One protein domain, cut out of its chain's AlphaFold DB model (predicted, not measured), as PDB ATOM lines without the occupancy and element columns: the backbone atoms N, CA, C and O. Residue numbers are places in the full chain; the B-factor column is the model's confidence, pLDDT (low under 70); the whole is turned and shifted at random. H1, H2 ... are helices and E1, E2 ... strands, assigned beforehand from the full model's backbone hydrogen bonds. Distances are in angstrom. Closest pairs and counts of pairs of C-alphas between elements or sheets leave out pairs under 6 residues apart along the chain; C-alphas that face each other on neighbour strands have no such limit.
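AT A GLANCE: This is residues 3 to 117 of the 303 residues of the protein "HEPN_Apea domain-containing protein" of Flavobacterium circumlabens (UniProt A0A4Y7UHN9). A strongly twisted sheet of five strands has a helix over each face: H3 runs along the strands over one face, and the short H1 lies slantwise over the other. H2 lies farther out, close to H1 but not on the sheet. The printed part has 115 residues, with three named helices and five named strands in the order E1, E2, H1, H2, E3, H3, E4, E5. The sheet runs E2, E3, E1, E4, E5, all antiparallel, and the class is mixed, helices and strands. The whole is compact, with a radius of gyration of the C-alphas of 13.5 A and spans of 38 by 32 by 24 A.

IN THESE COORDINATES: Find C-alpha 3 at (-20.506, 21.740, -38.839); from there E1, residues 3 to 10, runs 23.2 A. Next come E2, residues 24 to 28, 13.5 A, and H1, residues 32 to 40, 12.2 A. Find C-alpha 48 at (-21.767, 36.570, -25.891), where H2, residues 48 to 59, begins its 16.0 A. E3, residues 64 to 68, spans 13.1 A, and H3, residues 79 to 89, spans 15.6 A. E4, residues 95 to 104, spans 25.5 A and bends by 54 degrees at residue 98. E5, residues 109 to 116, spans 20.8 A, bends by 51 degrees at residue 112 and ends at C-alpha 116, (-26.262, 38.432, -35.113).

HOW THE PARTS SIT: Begin at E1: N 6 and O 100 of E4 are 2.8 A apart, and N 9 and O 64 of E3 are 2.8 A apart, within hydrogen-bond range. E2, an edge strand, pairs with E3 through N 65 and O 27, 2.7 A. E4 and E5 form a hairpin, with N 101 and O 113 at 2.9 A. H3 is on the sheet at a height of 9.4 A, over E3 and E1; its closest C-alphas to E3 are those of Asn 79 and Ile 66, 5.9 A. E3, H3 and E4 make a split strand-helix-strand unit, two strands running the same way with E1 between them, and its crossover is right-handed. H1 is on the opposite face at a height of 7.5 A, only just over E3, with 3 of its C-alphas falling there. H1 and H2 are close but not clearly touching, the C-alphas of Ile 35 and Leu 49 being closest at 7.9 A. In H1, H2 and H3 every O i to N i+4 pair is within hydrogen-bond range.

THE WHOLE: The two C-alphas farthest apart, those of Pro 91 and Glu 107, are 39.4 A apart. The printed part has no cut. The link from E1 to E2, 13 residues, is long. The mean pLDDT of the printed part is 88.8; look for values under 70 at residues 44 to 47 and 73 to 76.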
ATOM      1  N   ASN A   3     -20.023  20.436 -39.266       87.06
ATOM      2  CA  ASN A   3     -20.506  21.740 -38.839       87.06
ATOM      3  C   ASN A   3     -21.885  21.559 -38.208       87.06
ATOM      4  O   ASN A   3     -22.717  20.822 -38.738       87.06
ATOM      5  N   SER A   4     -22.109  22.220 -37.083       89.31
ATOM      6  CA  SER A   4     -23.390  22.258 -36.383       89.31
ATOM      7  C   SER A   4     -23.687  23.693 -35.981       89.31
ATOM      8  O   SER A   4     -22.767  24.449 -35.682       89.31
ATOM      9  N   THR A   5     -24.959  24.065 -35.956       92.69
ATOM     10  CA  THR A   5     -25.395  25.405 -35.561       92.69
ATOM     11  C   THR A   5     -26.257  25.327 -34.314       92.69
ATOM     12  O   THR A   5     -26.938  24.332 -34.108       92.69
ATOM     13  N   VAL A   6     -26.252  26.364 -33.486       94.38
ATOM     14  CA  VAL A   6     -27.253  26.590 -32.435       94.38
ATOM     15  C   VAL A   6     -27.967  27.886 -32.780       94.38
ATOM     16  O   VAL A   6     -27.309  28.885 -33.067       94.38
ATOM     17  N   LEU A   7     -29.298  27.862 -32.781       96.44
ATOM     18  CA  LEU A   7     -30.104  29.052 -33.048       96.44
ATOM     19  C   LEU A   7     -30.549  29.655 -31.727       96.44
ATOM     20  O   LEU A   7     -31.101  28.948 -30.890       96.44
ATOM     21  N   ILE A   8     -30.331  30.950 -31.553       96.44
ATOM     22  CA  ILE A   8     -30.850  31.708 -30.422       96.44
ATOM     23  C   ILE A   8     -32.050  32.483 -30.919       96.44
ATOM     24  O   ILE A   8     -31.915  33.342 -31.788       96.44
ATOM     25  N   ILE A   9     -33.214  32.153 -30.383       96.81
ATOM     26  CA  ILE A   9     -34.497  32.699 -30.799       96.81
ATOM     27  C   ILE A   9     -35.101  33.572 -29.702       96.81
ATOM     28  O   ILE A   9     -34.842  33.371 -28.513       96.81
ATOM     29  N   THR A  10     -35.908  34.543 -30.115       95.12
ATOM     30  CA  THR A  10     -36.552  35.545 -29.257       95.12
ATOM     31  C   THR A  10     -37.984  35.821 -29.727       95.12
ATOM     32  O   THR A  10     -38.431  35.250 -30.722       95.12
ATOM     33  N   ASN A  11     -38.683  36.721 -29.030       94.00
ATOM     34  CA  ASN A  11     -40.086  37.095 -29.250       94.00
ATOM     35  C   ASN A  11     -41.079  35.952 -28.972       94.00
ATOM     36  O   ASN A  11     -41.962  35.664 -29.779       94.00
ATOM     37  N   SER A  12     -40.938  35.309 -27.812       94.75
ATOM     38  CA  SER A  12     -41.913  34.349 -27.283       94.75
ATOM     39  C   SER A  12     -42.426  34.814 -25.926       94.75
ATOM     40  O   SER A  12     -41.625  35.113 -25.040       94.75
ATOM     41  N   ASP A  13     -43.746  34.827 -25.764       94.38
ATOM     42  CA  ASP A  13     -44.418  35.043 -24.478       94.38
ATOM     43  C   ASP A  13     -44.568  33.732 -23.691       94.38
ATOM     44  O   ASP A  13     -44.788  33.750 -22.481       94.38
ATOM     45  N   SER A  14     -44.440  32.588 -24.370       95.25
ATOM     46  CA  SER A  14     -44.496  31.256 -23.764       95.25
ATOM     47  C   SER A  14     -43.102  30.691 -23.489       95.25
ATOM     48  O   SER A  14     -42.131  30.992 -24.194       95.25
ATOM     49  N   ASP A  15     -43.013  29.815 -22.487       96.56
ATOM     50  CA  ASP A  15     -41.795  29.068 -22.170       96.56
ATOM     51  C   ASP A  15     -41.564  27.932 -23.174       96.56
ATOM     52  O   ASP A  15     -42.123  26.838 -23.054       96.56
ATOM     53  N   LEU A  16     -40.713  28.188 -24.169       97.94
ATOM     54  CA  LEU A  16     -40.436  27.236 -25.244       97.94
ATOM     55  C   LEU A  16     -39.715  25.968 -24.766       97.94
ATOM     56  O   LEU A  16     -39.739  24.965 -25.480       97.94
ATOM     57  N   THR A  17     -39.119  25.964 -23.567       97.88
ATOM     58  CA  THR A  17     -38.441  24.771 -23.019       97.88
ATOM     59  C   THR A  17     -39.406  23.618 -22.727       97.88
ATOM     60  O   THR A  17     -38.995  22.467 -22.592       97.88
ATOM     61  N   LYS A  18     -40.712  23.905 -22.674       97.75
ATOM     62  CA  LYS A  18     -41.780  22.920 -22.452       97.75
ATOM     63  C   LYS A  18     -42.116  22.091 -23.698       97.75
ATOM     64  O   LYS A  18     -42.782  21.055 -23.578       97.75
ATOM     65  N   LEU A  19     -41.689  22.539 -24.879       98.12
ATOM     66  CA  LEU A  19     -41.940  21.863 -26.150       98.12
ATOM     67  C   LEU A  19     -40.899  20.769 -26.403       98.12
ATOM     68  O   LEU A  19     -39.703  20.963 -26.190       98.12
ATOM     69  N   LYS A  20     -41.354  19.607 -26.874       96.81
ATOM     70  CA  LYS A  20     -40.533  18.401 -27.026       96.81
ATOM     71  C   LYS A  20     -40.374  18.036 -28.493       96.81
ATOM     72  O   LYS A  20     -41.332  17.605 -29.126       96.81
ATOM     73  N   PHE A  21     -39.152  18.153 -29.002       96.00
ATOM     74  CA  PHE A  21     -38.792  17.795 -30.370       96.00
ATOM     75  C   PHE A  21     -37.878  16.567 -30.368       96.00
ATOM     76  O   PHE A  21     -37.001  16.433 -29.520       96.00
ATOM     77  N   ALA A  22     -38.068  15.649 -31.314       91.81
ATOM     78  CA  ALA A  22     -37.196  14.484 -31.421       91.81
ATOM     79  C   ALA A  22     -35.778  14.912 -31.848       91.81
ATOM     80  O   ALA A  22     -35.606  15.593 -32.857       91.81
ATOM     81  N   GLY A  23     -34.755  14.527 -31.077       90.81
ATOM     82  CA  GLY A  23     -33.348  14.803 -31.390       90.81
ATOM     83  C   GLY A  23     -32.913  16.266 -31.236       90.81
ATOM     84  O   GLY A  23     -31.763  16.593 -31.542       90.81
ATOM     85  N   SER A  24     -33.796  17.145 -30.754       94.25
ATOM     86  CA  SER A  24     -33.512  18.559 -30.502       94.25
ATOM     87  C   SER A  24     -34.112  18.998 -29.173       94.25
ATOM     88  O   SER A  24     -35.212  18.596 -28.812       94.25
ATOM     89  N   LYS A  25     -33.416  19.886 -28.469       95.25
ATOM     90  CA  LYS A  25     -33.883  20.500 -27.227       95.25
ATOM     91  C   LYS A  25     -33.908  22.014 -27.354       95.25
ATOM     92  O   LYS A  25     -33.089  22.607 -28.062       95.25
ATOM     93  N   ILE A  26     -34.847  22.621 -26.638       98.00
ATOM     94  CA  ILE A  26     -34.955  24.067 -26.496       98.00
ATOM     95  C   ILE A  26     -34.590  24.409 -25.056       98.00
ATOM     96  O   ILE A  26     -35.246  23.949 -24.125       98.00
ATOM     97  N   LEU A  27     -33.536  25.199 -24.869       97.62
ATOM     98  CA  LEU A  27     -33.069  25.622 -23.550       97.62
ATOM     99  C   LEU A  27     -33.237  27.125 -23.386       97.62
ATOM    100  O   LEU A  27     -32.973  27.878 -24.317       97.62
ATOM    101  N   ASN A  28     -33.594  27.588 -22.193       96.44
ATOM    102  CA  ASN A  28     -33.434  29.002 -21.872       96.44
ATOM    103  C   ASN A  28     -31.931  29.348 -21.881       96.44
ATOM    104  O   ASN A  28     -31.119  28.616 -21.307       96.44
ATOM    105  N   VAL A  29     -31.540  30.460 -22.509       94.44
ATOM    106  CA  VAL A  29     -30.117  30.848 -22.614       94.44
ATOM    107  C   VAL A  29     -29.470  31.207 -21.269       94.44
ATOM    108  O   VAL A  29     -28.249  31.306 -21.169       94.44
ATOM    109  N   LEU A  30     -30.275  31.416 -20.228       91.94
ATOM    110  CA  LEU A  30     -29.823  31.647 -18.858       91.94
ATOM    111  C   LEU A  30     -29.815  30.370 -18.008       91.94
ATOM    112  O   LEU A  30     -29.411  30.433 -16.850       91.94
ATOM    113  N   SER A  31     -30.238  29.227 -18.556       94.56
ATOM    114  CA  SER A  31     -30.205  27.949 -17.840       94.56
ATOM    115  C   SER A  31     -28.771  27.466 -17.614       94.56
ATOM    116  O   SER A  31     -27.891  27.666 -18.461       94.56
ATOM    117  N   ASP A  32     -28.543  26.783 -16.490       94.00
ATOM    118  CA  ASP A  32     -27.230  26.219 -16.145       94.00
ATOM    119  C   ASP A  32     -26.719  25.266 -17.229       94.00
ATOM    120  O   ASP A  32     -25.541  25.297 -17.575       94.00
ATOM    121  N   GLU A  33     -27.617  24.483 -17.830       94.69
ATOM    122  CA  GLU A  33     -27.288  23.540 -18.897       94.69
ATOM    123  C   GLU A  33     -26.725  24.245 -20.142       94.69
ATOM    124  O   GLU A  33     -25.711  23.818 -20.700       94.69
ATOM    125  N   PHE A  34     -27.339  25.355 -20.569       93.69
ATOM    126  CA  PHE A  34     -26.837  26.115 -21.714       93.69
ATOM    127  C   PHE A  34     -25.523  26.842 -21.389       93.69
ATOM    128  O   PHE A  34     -24.600  26.866 -22.207       93.69
ATOM    129  N   ILE A  35     -25.397  27.387 -20.176       91.56
ATOM    130  CA  ILE A  35     -24.162  28.030 -19.707       91.56
ATOM    131  C   ILE A  35     -23.009  27.018 -19.660       91.56
ATOM    132  O   ILE A  35     -21.900  27.320 -20.114       91.56
ATOM    133  N   GLU A  36     -23.257  25.811 -19.147       91.75
ATOM    134  CA  GLU A  36     -22.279  24.725 -19.104       91.75
ATOM    135  C   GLU A  36     -21.868  24.298 -20.516       91.75
ATOM    136  O   GLU A  36     -20.674  24.129 -20.787       91.75
ATOM    137  N   PHE A  37     -22.834  24.184 -21.433       91.50
ATOM    138  CA  PHE A  37     -22.567  23.915 -22.841       91.50
ATOM    139  C   PHE A  37     -21.603  24.949 -23.440       91.50
ATOM    140  O   PHE A  37     -20.546  24.560 -23.939       91.50
ATOM    141  N   CYS A  38     -21.903  26.248 -23.323       90.31
ATOM    142  CA  CYS A  38     -21.025  27.321 -23.802       90.31
ATOM    143  C   CYS A  38     -19.636  27.291 -23.142       90.31
ATOM    144  O   CYS A  38     -18.627  27.603 -23.780       90.31
ATOM    145  N   GLY A  39     -19.564  26.904 -21.865       88.00
ATOM    146  CA  GLY A  39     -18.307  26.727 -21.144       88.00
ATOM    147  C   GLY A  39     -17.437  25.611 -21.731       88.00
ATOM    148  O   GLY A  39     -16.235  25.812 -21.907       88.00
ATOM    149  N   LYS A  40     -18.044  24.464 -22.064       88.62
ATOM    150  CA  LYS A  40     -17.373  23.277 -22.624       88.62
ATOM    151  C   LYS A  40     -16.920  23.464 -24.069       88.62
ATOM    152  O   LYS A  40     -15.842  23.002 -24.430       88.62
ATOM    153  N   THR A  41     -17.724  24.131 -24.891       86.81
ATOM    154  CA  THR A  41     -17.431  24.346 -26.321       86.81
ATOM    155  C   THR A  41     -16.552  25.563 -26.587       86.81
ATOM    156  O   THR A  41     -16.241  25.858 -27.744       86.81
ATOM    157  N   LEU A  42     -16.133  26.250 -25.516       81.38
ATOM    158  CA  LEU A  42     -15.389  27.502 -25.572       81.38
ATOM    159  C   LEU A  42     -16.105  28.537 -26.448       81.38
ATOM    160  O   LEU A  42     -15.454  29.266 -27.193       81.38
ATOM    161  N   THR A  43     -17.436  28.634 -26.327       79.38
ATOM    162  CA  THR A  43     -18.238  29.761 -26.839       79.38
ATOM    163  C   THR A  43     -17.910  31.011 -26.011       79.38
ATOM    164  O   THR A  43     -18.738  31.550 -25.276       79.38
ATOM    165  N   LYS A  44     -16.639  31.414 -26.037       67.25
ATOM    166  CA  LYS A  44     -16.018  32.459 -25.225       67.25
ATOM    167  C   LYS A  44     -15.231  33.404 -26.124       67.25
ATOM    168  O   LYS A  44     -14.061  33.654 -25.866       67.25
ATOM    169  N   ASP A  45     -15.867  33.974 -27.135       57.97
ATOM    170  CA  ASP A  45     -15.199  34.995 -27.961       57.97
ATOM    171  C   ASP A  45     -15.062  36.365 -27.245       57.97
ATOM    172  O   ASP A  45     -14.744  37.364 -27.863       57.97
ATOM    173  N   GLU A  46     -15.288  36.396 -25.923       53.38
ATOM    174  CA  GLU A  46     -15.527  37.538 -25.024       53.38
ATOM    175  C   GLU A  46     -16.938  38.166 -25.146       53.38
ATOM    176  O   GLU A  46     -17.297  38.891 -26.069       53.38
ATOM    177  N   GLU A  47     -17.765  37.846 -24.141       66.94
ATOM    178  CA  GLU A  47     -19.061  38.452 -23.807       66.94
ATOM    179  C   GLU A  47     -20.338  38.046 -24.564       66.94
ATOM    180  O   GLU A  47     -21.346  38.681 -24.319       66.94
ATOM    181  N   PHE A  48     -20.438  36.969 -25.355       82.44
ATOM    182  CA  PHE A  48     -21.767  36.570 -25.891       82.44
ATOM    183  C   PHE A  48     -22.838  36.393 -24.788       82.44
ATOM    184  O   PHE A  48     -23.877  37.053 -24.805       82.44
ATOM    185  N   LEU A  49     -22.557  35.562 -23.775       80.12
ATOM    186  CA  LEU A  49     -23.475  35.383 -22.643       80.12
ATOM    187  C   LEU A  49     -23.645  36.673 -21.829       80.12
ATOM    188  O   LEU A  49     -24.730  36.920 -21.309       80.12
ATOM    189  N   SER A  50     -22.603  37.502 -21.718       81.94
ATOM    190  CA  SER A  50     -22.684  38.790 -21.020       81.94
ATOM    191  C   SER A  50     -23.574  39.781 -21.775       81.94
ATOM    192  O   SER A  50     -24.449  40.368 -21.154       81.94
ATOM    193  N   LYS A  51     -23.435  39.884 -23.102       84.50
ATOM    194  CA  LYS A  51     -24.257  40.684 -24.020       84.50
ATOM    195  C   LYS A  51     -25.710  40.241 -23.976       84.50
ATOM    196  O   LYS A  51     -26.589  41.076 -23.823       84.50
ATOM    197  N   ILE A  52     -25.976  38.933 -24.030       83.38
ATOM    198  CA  ILE A  52     -27.337  38.403 -23.871       83.38
ATOM    199  C   ILE A  52     -27.911  38.762 -22.502       83.38
ATOM    200  O   ILE A  52     -29.039  39.243 -22.420       83.38
ATOM    201  N   ARG A  53     -27.150  38.559 -21.421       83.44
ATOM    202  CA  ARG A  53     -27.590  38.911 -20.061       83.44
ATOM    203  C   ARG A  53     -27.825  40.408 -19.911       83.44
ATOM    204  O   ARG A  53     -28.745  40.815 -19.211       83.44
ATOM    205  N   GLU A  54     -26.991  41.227 -20.534       84.69
ATOM    206  CA  GLU A  54     -27.124  42.674 -20.536       84.69
ATOM    207  C   GLU A  54     -28.372  43.111 -21.305       84.69
ATOM    208  O   GLU A  54     -29.221  43.781 -20.723       84.69
ATOM    209  N   LYS A  55     -28.557  42.649 -22.549       83.25
ATOM    210  CA  LYS A  55     -29.790  42.882 -23.315       83.25
ATOM    211  C   LYS A  55     -31.024  42.435 -22.539       83.25
ATOM    212  O   LYS A  55     -31.989  43.187 -22.444       83.25
ATOM    213  N   TYR A  56     -30.981  41.261 -21.904       81.94
ATOM    214  CA  TYR A  56     -32.072  40.767 -21.064       81.94
ATOM    215  C   TYR A  56     -32.414  41.727 -19.916       81.94
ATOM    216  O   TYR A  56     -33.590  41.979 -19.666       81.94
ATOM    217  N   LYS A  57     -31.418  42.317 -19.238       79.06
ATOM    218  CA  LYS A  57     -31.666  43.294 -18.158       79.06
ATOM    219  C   LYS A  57     -32.471  44.505 -18.636       79.06
ATOM    220  O   LYS A  57     -33.280  45.018 -17.864       79.06
ATOM    221  N   TYR A  58     -32.251  44.955 -19.870       81.12
ATOM    222  CA  TYR A  58     -32.924  46.129 -20.427       81.12
ATOM    223  C   TYR A  58     -34.258  45.783 -21.093       81.12
ATOM    224  O   TYR A  58     -35.263  46.442 -20.841       81.12
ATOM    225  N   GLU A  59     -34.278  44.740 -21.917       84.62
ATOM    226  CA  GLU A  59     -35.429  44.379 -22.746       84.62
ATOM    227  C   GLU A  59     -36.433  43.482 -22.019       84.62
ATOM    228  O   GLU A  59     -37.604  43.463 -22.387       84.62
ATOM    229  N   LYS A  60     -35.976  42.727 -21.008       82.50
ATOM    230  CA  LYS A  60     -36.754  41.709 -20.281       82.50
ATOM    231  C   LYS A  60     -37.422  40.677 -21.199       82.50
ATOM    232  O   LYS A  60     -38.504  40.183 -20.899       82.50
ATOM    233  N   ARG A  61     -36.785  40.374 -22.335       84.81
ATOM    234  CA  ARG A  61     -37.254  39.384 -23.312       84.81
ATOM    235  C   ARG A  61     -36.521  38.071 -23.139       84.81
ATOM    236  O   ARG A  61     -35.291  38.038 -23.237       84.81
ATOM    237  N   GLU A  62     -37.289  37.007 -22.941       92.38
ATOM    238  CA  GLU A  62     -36.764  35.649 -22.902       92.38
ATOM    239  C   GLU A  62     -36.138  35.257 -24.240       92.38
ATOM    240  O   GLU A  62     -36.594  35.645 -25.318       92.38
ATOM    241  N   ARG A  63     -35.066  34.473 -24.145       95.06
ATOM    242  CA  ARG A  63     -34.309  33.956 -25.281       95.06
ATOM    243  C   ARG A  63     -34.090  32.470 -25.086       95.06
ATOM    244  O   ARG A  63     -33.759  32.018 -23.986       95.06
ATOM    245  N   TYR A  64     -34.219  31.726 -26.173       97.81
ATOM    246  CA  TYR A  64     -34.110  30.276 -26.151       97.81
ATOM    247  C   TYR A  64     -33.087  29.798 -27.174       97.81
ATOM    248  O   TYR A  64     -33.011  30.325 -28.277       97.81
ATOM    249  N   ALA A  65     -32.301  28.795 -26.812       97.44
ATOM    250  CA  ALA A  65     -31.375  28.109 -27.690       97.44
ATOM    251  C   ALA A  65     -32.018  26.829 -28.229       97.44
ATOM    252  O   ALA A  65     -32.369  25.946 -27.449       97.44
ATOM    253  N   ILE A  66     -32.128  26.710 -29.551       97.62
ATOM    254  CA  ILE A  66     -32.448  25.456 -30.237       97.62
ATOM    255  C   ILE A  66     -31.136  24.746 -30.549       97.62
ATOM    256  O   ILE A  66     -30.301  25.260 -31.304       97.62
ATOM    257  N   MET A  67     -30.967  23.553 -29.989       93.94
ATOM    258  CA  MET A  67     -29.767  22.749 -30.176       93.94
ATOM    259  C   MET A  67     -30.087  21.263 -30.288       93.94
ATOM    260  O   MET A  67     -31.057  20.775 -29.713       93.94
ATOM    261  N   SER A  68     -29.233  20.523 -30.988       91.81
ATOM    262  CA  SER A  68     -29.356  19.069 -31.080       91.81
ATOM    263  C   SER A  68     -29.060  18.428 -29.722       91.81
ATOM    264  O   SER A  68     -28.173  18.889 -28.998       91.81
ATOM    265  N   GLU A  69     -29.777  17.357 -29.378       89.75
ATOM    266  CA  GLU A  69     -29.507  16.593 -28.148       89.75
ATOM    267  C   GLU A  69     -28.105  15.973 -28.177       89.75
ATOM    268  O   GLU A  69     -27.378  16.022 -27.185       89.75
ATOM    269  N   ASP A  70     -27.705  15.464 -29.346       84.56
ATOM    270  CA  ASP A  70     -26.354  14.996 -29.628       84.56
ATOM    271  C   ASP A  70     -25.752  15.792 -30.791       84.56
ATOM    272  O   ASP A  70     -26.044  15.564 -31.964       84.56
ATOM    273  N   ILE A  71     -24.871  16.731 -30.450       76.62
ATOM    274  CA  ILE A  71     -24.172  17.601 -31.405       76.62
ATOM    275  C   ILE A  71     -23.107  16.824 -32.209       76.62
ATOM    276  O   ILE A  71     -22.649  17.279 -33.261       76.62
ATOM    277  N   THR A  72     -22.697  15.644 -31.734       70.75
ATOM    278  CA  THR A  72     -21.692  14.796 -32.390       70.75
ATOM    279  C   THR A  72     -22.308  13.853 -33.428       70.75
ATOM    280  O   THR A  72     -21.663  13.517 -34.435       70.75
ATOM    281  N   SER A  73     -23.570  13.473 -33.231       67.75
ATOM    282  CA  SER A  73     -24.374  12.690 -34.170       67.75
ATOM    283  C   SER A  73     -24.764  13.530 -35.394       67.75
ATOM    284  O   SER A  73     -24.936  14.745 -35.284       67.75
ATOM    285  N   PRO A  74     -24.868  12.945 -36.606       61.44
ATOM    286  CA  PRO A  74     -25.493  13.669 -37.697       61.44
ATOM    287  C   PRO A  74     -26.968  13.810 -37.327       61.44
ATOM    288  O   PRO A  74     -27.699  12.820 -37.325       61.44
ATOM    289  N   ALA A  75     -27.386  15.020 -36.962       60.56
ATOM    290  CA  ALA A  75     -28.777  15.267 -36.640       60.56
ATOM    291  C   ALA A  75     -29.635  14.874 -37.855       60.56
ATOM    292  O   ALA A  75     -29.368  15.320 -38.973       60.56
ATOM    293  N   MET A  76     -30.637  14.011 -37.642       58.66
ATOM    294  CA  MET A  76     -31.611  13.683 -38.693       58.66
ATOM    295  C   MET A  76     -32.388  14.932 -39.127       58.66
ATOM    296  O   MET A  76     -32.807  15.014 -40.276       58.66
ATOM    297  N   GLN A  77     -32.528  15.909 -38.226       74.25
ATOM    298  CA  GLN A  77     -33.237  17.166 -38.439       74.25
ATOM    299  C   GLN A  77     -32.363  18.341 -38.008       74.25
ATOM    300  O   GLN A  77     -31.609  18.250 -37.038       74.25
ATOM    301  N   LYS A  78     -32.431  19.446 -38.747       87.00
ATOM    302  CA  LYS A  78     -31.647  20.649 -38.459       87.00
ATOM    303  C   LYS A  78     -32.369  21.499 -37.418       87.00
ATOM    304  O   LYS A  78     -33.592  21.536 -37.372       87.00
ATOM    305  N   ASN A  79     -31.621  22.297 -36.658       92.19
ATOM    306  CA  ASN A  79     -32.221  23.259 -35.723       92.19
ATOM    307  C   ASN A  79     -33.101  24.305 -36.437       92.19
ATOM    308  O   ASN A  79     -34.064  24.797 -35.854       92.19
ATOM    309  N   SER A  80     -32.828  24.590 -37.718       93.31
ATOM    310  CA  SER A  80     -33.722  25.386 -38.571       93.31
ATOM    311  C   SER A  80     -35.097  24.749 -38.738       93.31
ATOM    312  O   SER A  80     -36.084  25.464 -38.832       93.31
ATOM    313  N   ASP A  81     -35.186  23.419 -38.747       94.75
ATOM    314  CA  ASP A  81     -36.450  22.717 -38.948       94.75
ATOM    315  C   ASP A  81     -37.345  22.876 -37.718       94.75
ATOM    316  O   ASP A  81     -38.542  23.089 -37.876       94.75
ATOM    317  N   VAL A  82     -36.770  22.861 -36.507       96.88
ATOM    318  CA  VAL A  82     -37.495  23.180 -35.263       96.88
ATOM    319  C   VAL A  82     -38.029  24.610 -35.315       96.88
ATOM    320  O   VAL A  82     -39.211  24.827 -35.073       96.88
ATOM    321  N   PHE A  83     -37.185  25.584 -35.675       97.19
ATOM    322  CA  PHE A  83     -37.601  26.984 -35.808       97.19
ATOM    323  C   PHE A  83     -38.747  27.156 -36.817       97.19
ATOM    324  O   PHE A  83     -39.770  27.761 -36.505       97.19
ATOM    325  N   ASN A  84     -38.613  26.554 -37.999       96.19
ATOM    326  CA  ASN A  84     -39.630  26.604 -39.046       96.19
ATOM    327  C   ASN A  84     -40.940  25.937 -38.608       96.19
ATOM    328  O   ASN A  84     -42.023  26.442 -38.901       96.19
ATOM    329  N   PHE A  85     -40.858  24.821 -37.879       97.06
ATOM    330  CA  PHE A  85     -42.036  24.141 -37.353       97.06
ATOM    331  C   PHE A  85     -42.724  24.952 -36.250       97.06
ATOM    332  O   PHE A  85     -43.949  24.974 -36.188       97.06
ATOM    333  N   LEU A  86     -41.969  25.672 -35.413       97.19
ATOM    334  CA  LEU A  86     -42.542  26.603 -34.436       97.19
ATOM    335  C   LEU A  86     -43.320  27.730 -35.117       97.19
ATOM    336  O   LEU A  86     -44.437  28.009 -34.696       97.19
ATOM    337  N   LEU A  87     -42.775  28.328 -36.182       95.38
ATOM    338  CA  LEU A  87     -43.493  29.333 -36.978       95.38
ATOM    339  C   LEU A  87     -44.760  28.756 -37.613       95.38
ATOM    340  O   LEU A  87     -45.798  29.409 -37.611       95.38
ATOM    341  N   LEU A  88     -44.693  27.516 -38.107       95.69
ATOM    342  CA  LEU A  88     -45.853  26.820 -38.652       95.69
ATOM    343  C   LEU A  88     -46.948  26.612 -37.600       95.69
ATOM    344  O   LEU A  88     -48.114  26.853 -37.894       95.69
ATOM    345  N   LEU A  89     -46.598  26.174 -36.389       96.00
ATOM    346  CA  LEU A  89     -47.562  25.958 -35.304       96.00
ATOM    347  C   LEU A  89     -48.108  27.265 -34.721       96.00
ATOM    348  O   LEU A  89     -49.270  27.340 -34.314       96.00
ATOM    349  N   PHE A  90     -47.261  28.288 -34.658       95.56
ATOM    350  CA  PHE A  90     -47.529  29.542 -33.972       95.56
ATOM    351  C   PHE A  90     -47.085  30.726 -34.844       95.56
ATOM    352  O   PHE A  90     -46.024  31.312 -34.595       95.56
ATOM    353  N   PRO A  91     -47.901  31.110 -35.846       94.25
ATOM    354  CA  PRO A  91     -47.627  32.269 -36.690       94.25
ATOM    355  C   PRO A  91     -47.435  33.515 -35.820       94.25
ATOM    356  O   PRO A  91     -48.324  33.880 -35.045       94.25
ATOM    357  N   SER A  92     -46.238  34.095 -35.875       93.38
ATOM    358  CA  SER A  92     -45.776  35.120 -34.936       93.38
ATOM    359  C   SER A  92     -44.520  35.821 -35.453       93.38
ATOM    360  O   SER A  92     -43.939  35.423 -36.463       93.38
ATOM    361  N   ILE A  93     -44.049  36.826 -34.713       92.81
ATOM    362  CA  ILE A  93     -42.754  37.485 -34.957       92.81
ATOM    363  C   ILE A  93     -41.552  36.733 -34.358       92.81
ATOM    364  O   ILE A  93     -40.497  37.343 -34.123       92.81
ATOM    365  N   LEU A  94     -41.684  35.428 -34.076       95.06
ATOM    366  CA  LEU A  94     -40.573  34.603 -33.601       95.06
ATOM    367  C   LEU A  94     -39.375  34.777 -34.539       95.06
ATOM    368  O   LEU A  94     -39.478  34.598 -35.749       95.06
ATOM    369  N   SER A  95     -38.232  35.150 -33.975       94.00
ATOM    370  CA  SER A  95     -37.056  35.532 -34.759       94.00
ATOM    371  C   SER A  95     -35.818  34.818 -34.250       94.00
ATOM    372  O   SER A  95     -35.648  34.655 -33.042       94.00
ATOM    373  N   VAL A  96     -34.931  34.434 -35.168       95.12
ATOM    374  CA  VAL A  96     -33.550  34.075 -34.834       95.12
ATOM    375  C   VAL A  96     -32.793  35.376 -34.598       95.12
ATOM    376  O   VAL A  96     -32.705  36.195 -35.503       95.12
ATOM    377  N   GLU A  97     -32.265  35.572 -33.394       93.81
ATOM    378  CA  GLU A  97     -31.428  36.722 -33.033       93.81
ATOM    379  C   GLU A  97     -29.942  36.404 -33.206       93.81
ATOM    380  O   GLU A  97     -29.181  37.259 -33.646       93.81
ATOM    381  N   TYR A  98     -29.522  35.168 -32.907       93.44
ATOM    382  CA  TYR A  98     -28.140  34.737 -33.117       93.44
ATOM    383  C   TYR A  98     -28.049  33.343 -33.731       93.44
ATOM    384  O   TYR A  98     -28.823  32.444 -33.395       93.44
ATOM    385  N   ILE A  99     -27.041  33.140 -34.575       94.50
ATOM    386  CA  ILE A  99     -26.630  31.835 -35.092       94.50
ATOM    387  C   ILE A  99     -25.216  31.573 -34.592       94.50
ATOM    388  O   ILE A  99     -24.285  32.286 -34.949       94.50
ATOM    389  N   LEU A 100     -25.059  30.546 -33.762       93.25
ATOM    390  CA  LEU A 100     -23.762  30.122 -33.246       93.25
ATOM    391  C   LEU A 100     -23.274  28.924 -34.058       93.25
ATOM    392  O   LEU A 100     -23.939  27.884 -34.070       93.25
ATOM    393  N   SER A 101     -22.118  29.038 -34.701       92.25
ATOM    394  CA  SER A 101     -21.539  27.962 -35.503       92.25
ATOM    395  C   SER A 101     -20.485  27.194 -34.717       92.25
ATOM    396  O   SER A 101     -19.646  27.761 -34.016       92.25
ATOM    397  N   TYR A 102     -20.489  25.877 -34.886       90.94
ATOM    398  CA  TYR A 102     -19.565  24.966 -34.230       90.94
ATOM    399  C   TYR A 102     -19.000  23.964 -35.227       90.94
ATOM    400  O   TYR A 102     -19.678  23.526 -36.157       90.94
ATOM    401  N   GLN A 103     -17.766  23.545 -34.970       90.25
ATOM    402  CA  GLN A 103     -17.139  22.404 -35.603       90.25
ATOM    403  C   GLN A 103     -17.028  21.261 -34.600       90.25
ATOM    404  O   GLN A 103     -16.361  21.373 -33.571       90.25
ATOM    405  N   THR A 104     -17.640  20.135 -34.931       86.56
ATOM    406  CA  THR A 104     -17.722  18.965 -34.065       86.56
ATOM    407  C   THR A 104     -16.937  17.787 -34.635       86.56
ATOM    408  O   THR A 104     -16.945  17.487 -35.837       86.56
ATOM    409  N   SER A 105     -16.233  17.105 -33.743       84.69
ATOM    410  CA  SER A 105     -15.572  15.822 -33.951       84.69
ATOM    411  C   SER A 105     -16.046  14.829 -32.881       84.69
ATOM    412  O   SER A 105     -16.853  15.178 -32.027       84.69
ATOM    413  N   LYS A 106     -15.554  13.585 -32.918       80.69
ATOM    414  CA  LYS A 106     -15.864  12.598 -31.870       80.69
ATOM    415  C   LYS A 106     -15.296  12.981 -30.497       80.69
ATOM    416  O   LYS A 106     -15.797  12.503 -29.491       80.69
ATOM    417  N   GLU A 107     -14.241  13.791 -30.470       83.50
ATOM    418  CA  GLU A 107     -13.454  14.065 -29.261       83.50
ATOM    419  C   GLU A 107     -13.693  15.472 -28.711       83.50
ATOM    420  O   GLU A 107     -13.512  15.709 -27.520       83.50
ATOM    421  N   PHE A 108     -14.103  16.412 -29.563       82.44
ATOM    422  CA  PHE A 108     -14.347  17.792 -29.163       82.44
ATOM    423  C   PHE A 108     -15.365  18.494 -30.061       82.44
ATOM    424  O   PHE A 108     -15.473  18.207 -31.258       82.44
ATOM    425  N   THR A 109     -16.028  19.493 -29.483       87.38
ATOM    426  CA  THR A 109     -16.816  20.512 -30.181       87.38
ATOM    427  C   THR A 109     -16.139  21.856 -29.969       87.38
ATOM    428  O   THR A 109     -15.882  22.250 -28.835       87.38
ATOM    429  N   ARG A 110     -15.838  22.554 -31.063       88.06
ATOM    430  CA  ARG A 110     -15.166  23.850 -31.060       88.06
ATOM    431  C   ARG A 110     -16.094  24.912 -31.630       88.06
ATOM    432  O   ARG A 110     -16.590  24.752 -32.742       88.06
ATOM    433  N   TYR A 111     -16.296  25.992 -30.888       90.94
ATOM    434  CA  TYR A 111     -16.945  27.197 -31.394       90.94
ATOM    435  C   TYR A 111     -16.155  27.815 -32.562       90.94
ATOM    436  O   TYR A 111     -14.921  27.863 -32.526       90.94
ATOM    437  N   LEU A 112     -16.870  28.235 -33.606       90.06
ATOM    438  CA  LEU A 112     -16.303  28.866 -34.797       90.06
ATOM    439  C   LEU A 112     -16.604  30.362 -34.834       90.06
ATOM    440  O   LEU A 112     -15.672  31.158 -34.873       90.06
ATOM    441  N   ASP A 113     -17.888  30.717 -34.852       91.00
ATOM    442  CA  ASP A 113     -18.357  32.091 -35.007       91.00
ATOM    443  C   ASP A 113     -19.785  32.276 -34.472       91.00
ATOM    444  O   ASP A 113     -20.490  31.318 -34.128       91.00
ATOM    445  N   CYS A 114     -20.189  33.542 -34.386       91.56
ATOM    446  CA  CYS A 114     -21.528  33.979 -34.033       91.56
ATOM    447  C   CYS A 114     -21.967  35.040 -35.036       91.56
ATOM    448  O   CYS A 114     -21.278  36.043 -35.230       91.56
ATOM    449  N   PHE A 115     -23.141  34.844 -35.621       90.62
ATOM    450  CA  PHE A 115     -23.798  35.817 -36.479       90.62
ATOM    451  C   PHE A 115     -25.019  36.393 -35.760       90.62
ATOM    452  O   PHE A 115     -25.868  35.633 -35.298       90.62
ATOM    453  N   GLU A 116     -25.092  37.719 -35.640       91.00
ATOM    454  CA  GLU A 116     -26.262  38.432 -35.113       91.00
ATOM    455  C   GLU A 116     -27.196  38.797 -36.268       91.00
ATOM    456  O   GLU A 116     -26.766  39.363 -37.274       91.00
ATOM    457  N   CYS A 117     -28.469  38.451 -36.123       89.44
ATOM    458  CA  CYS A 117     -29.508  38.701 -37.109       89.44
ATOM    459  C   CYS A 117     -30.315  39.947 -36.734       89.44
ATOM    460  O   CYS A 117     -30.557  40.227 -35.559       89.44
TER     461      CYS A 117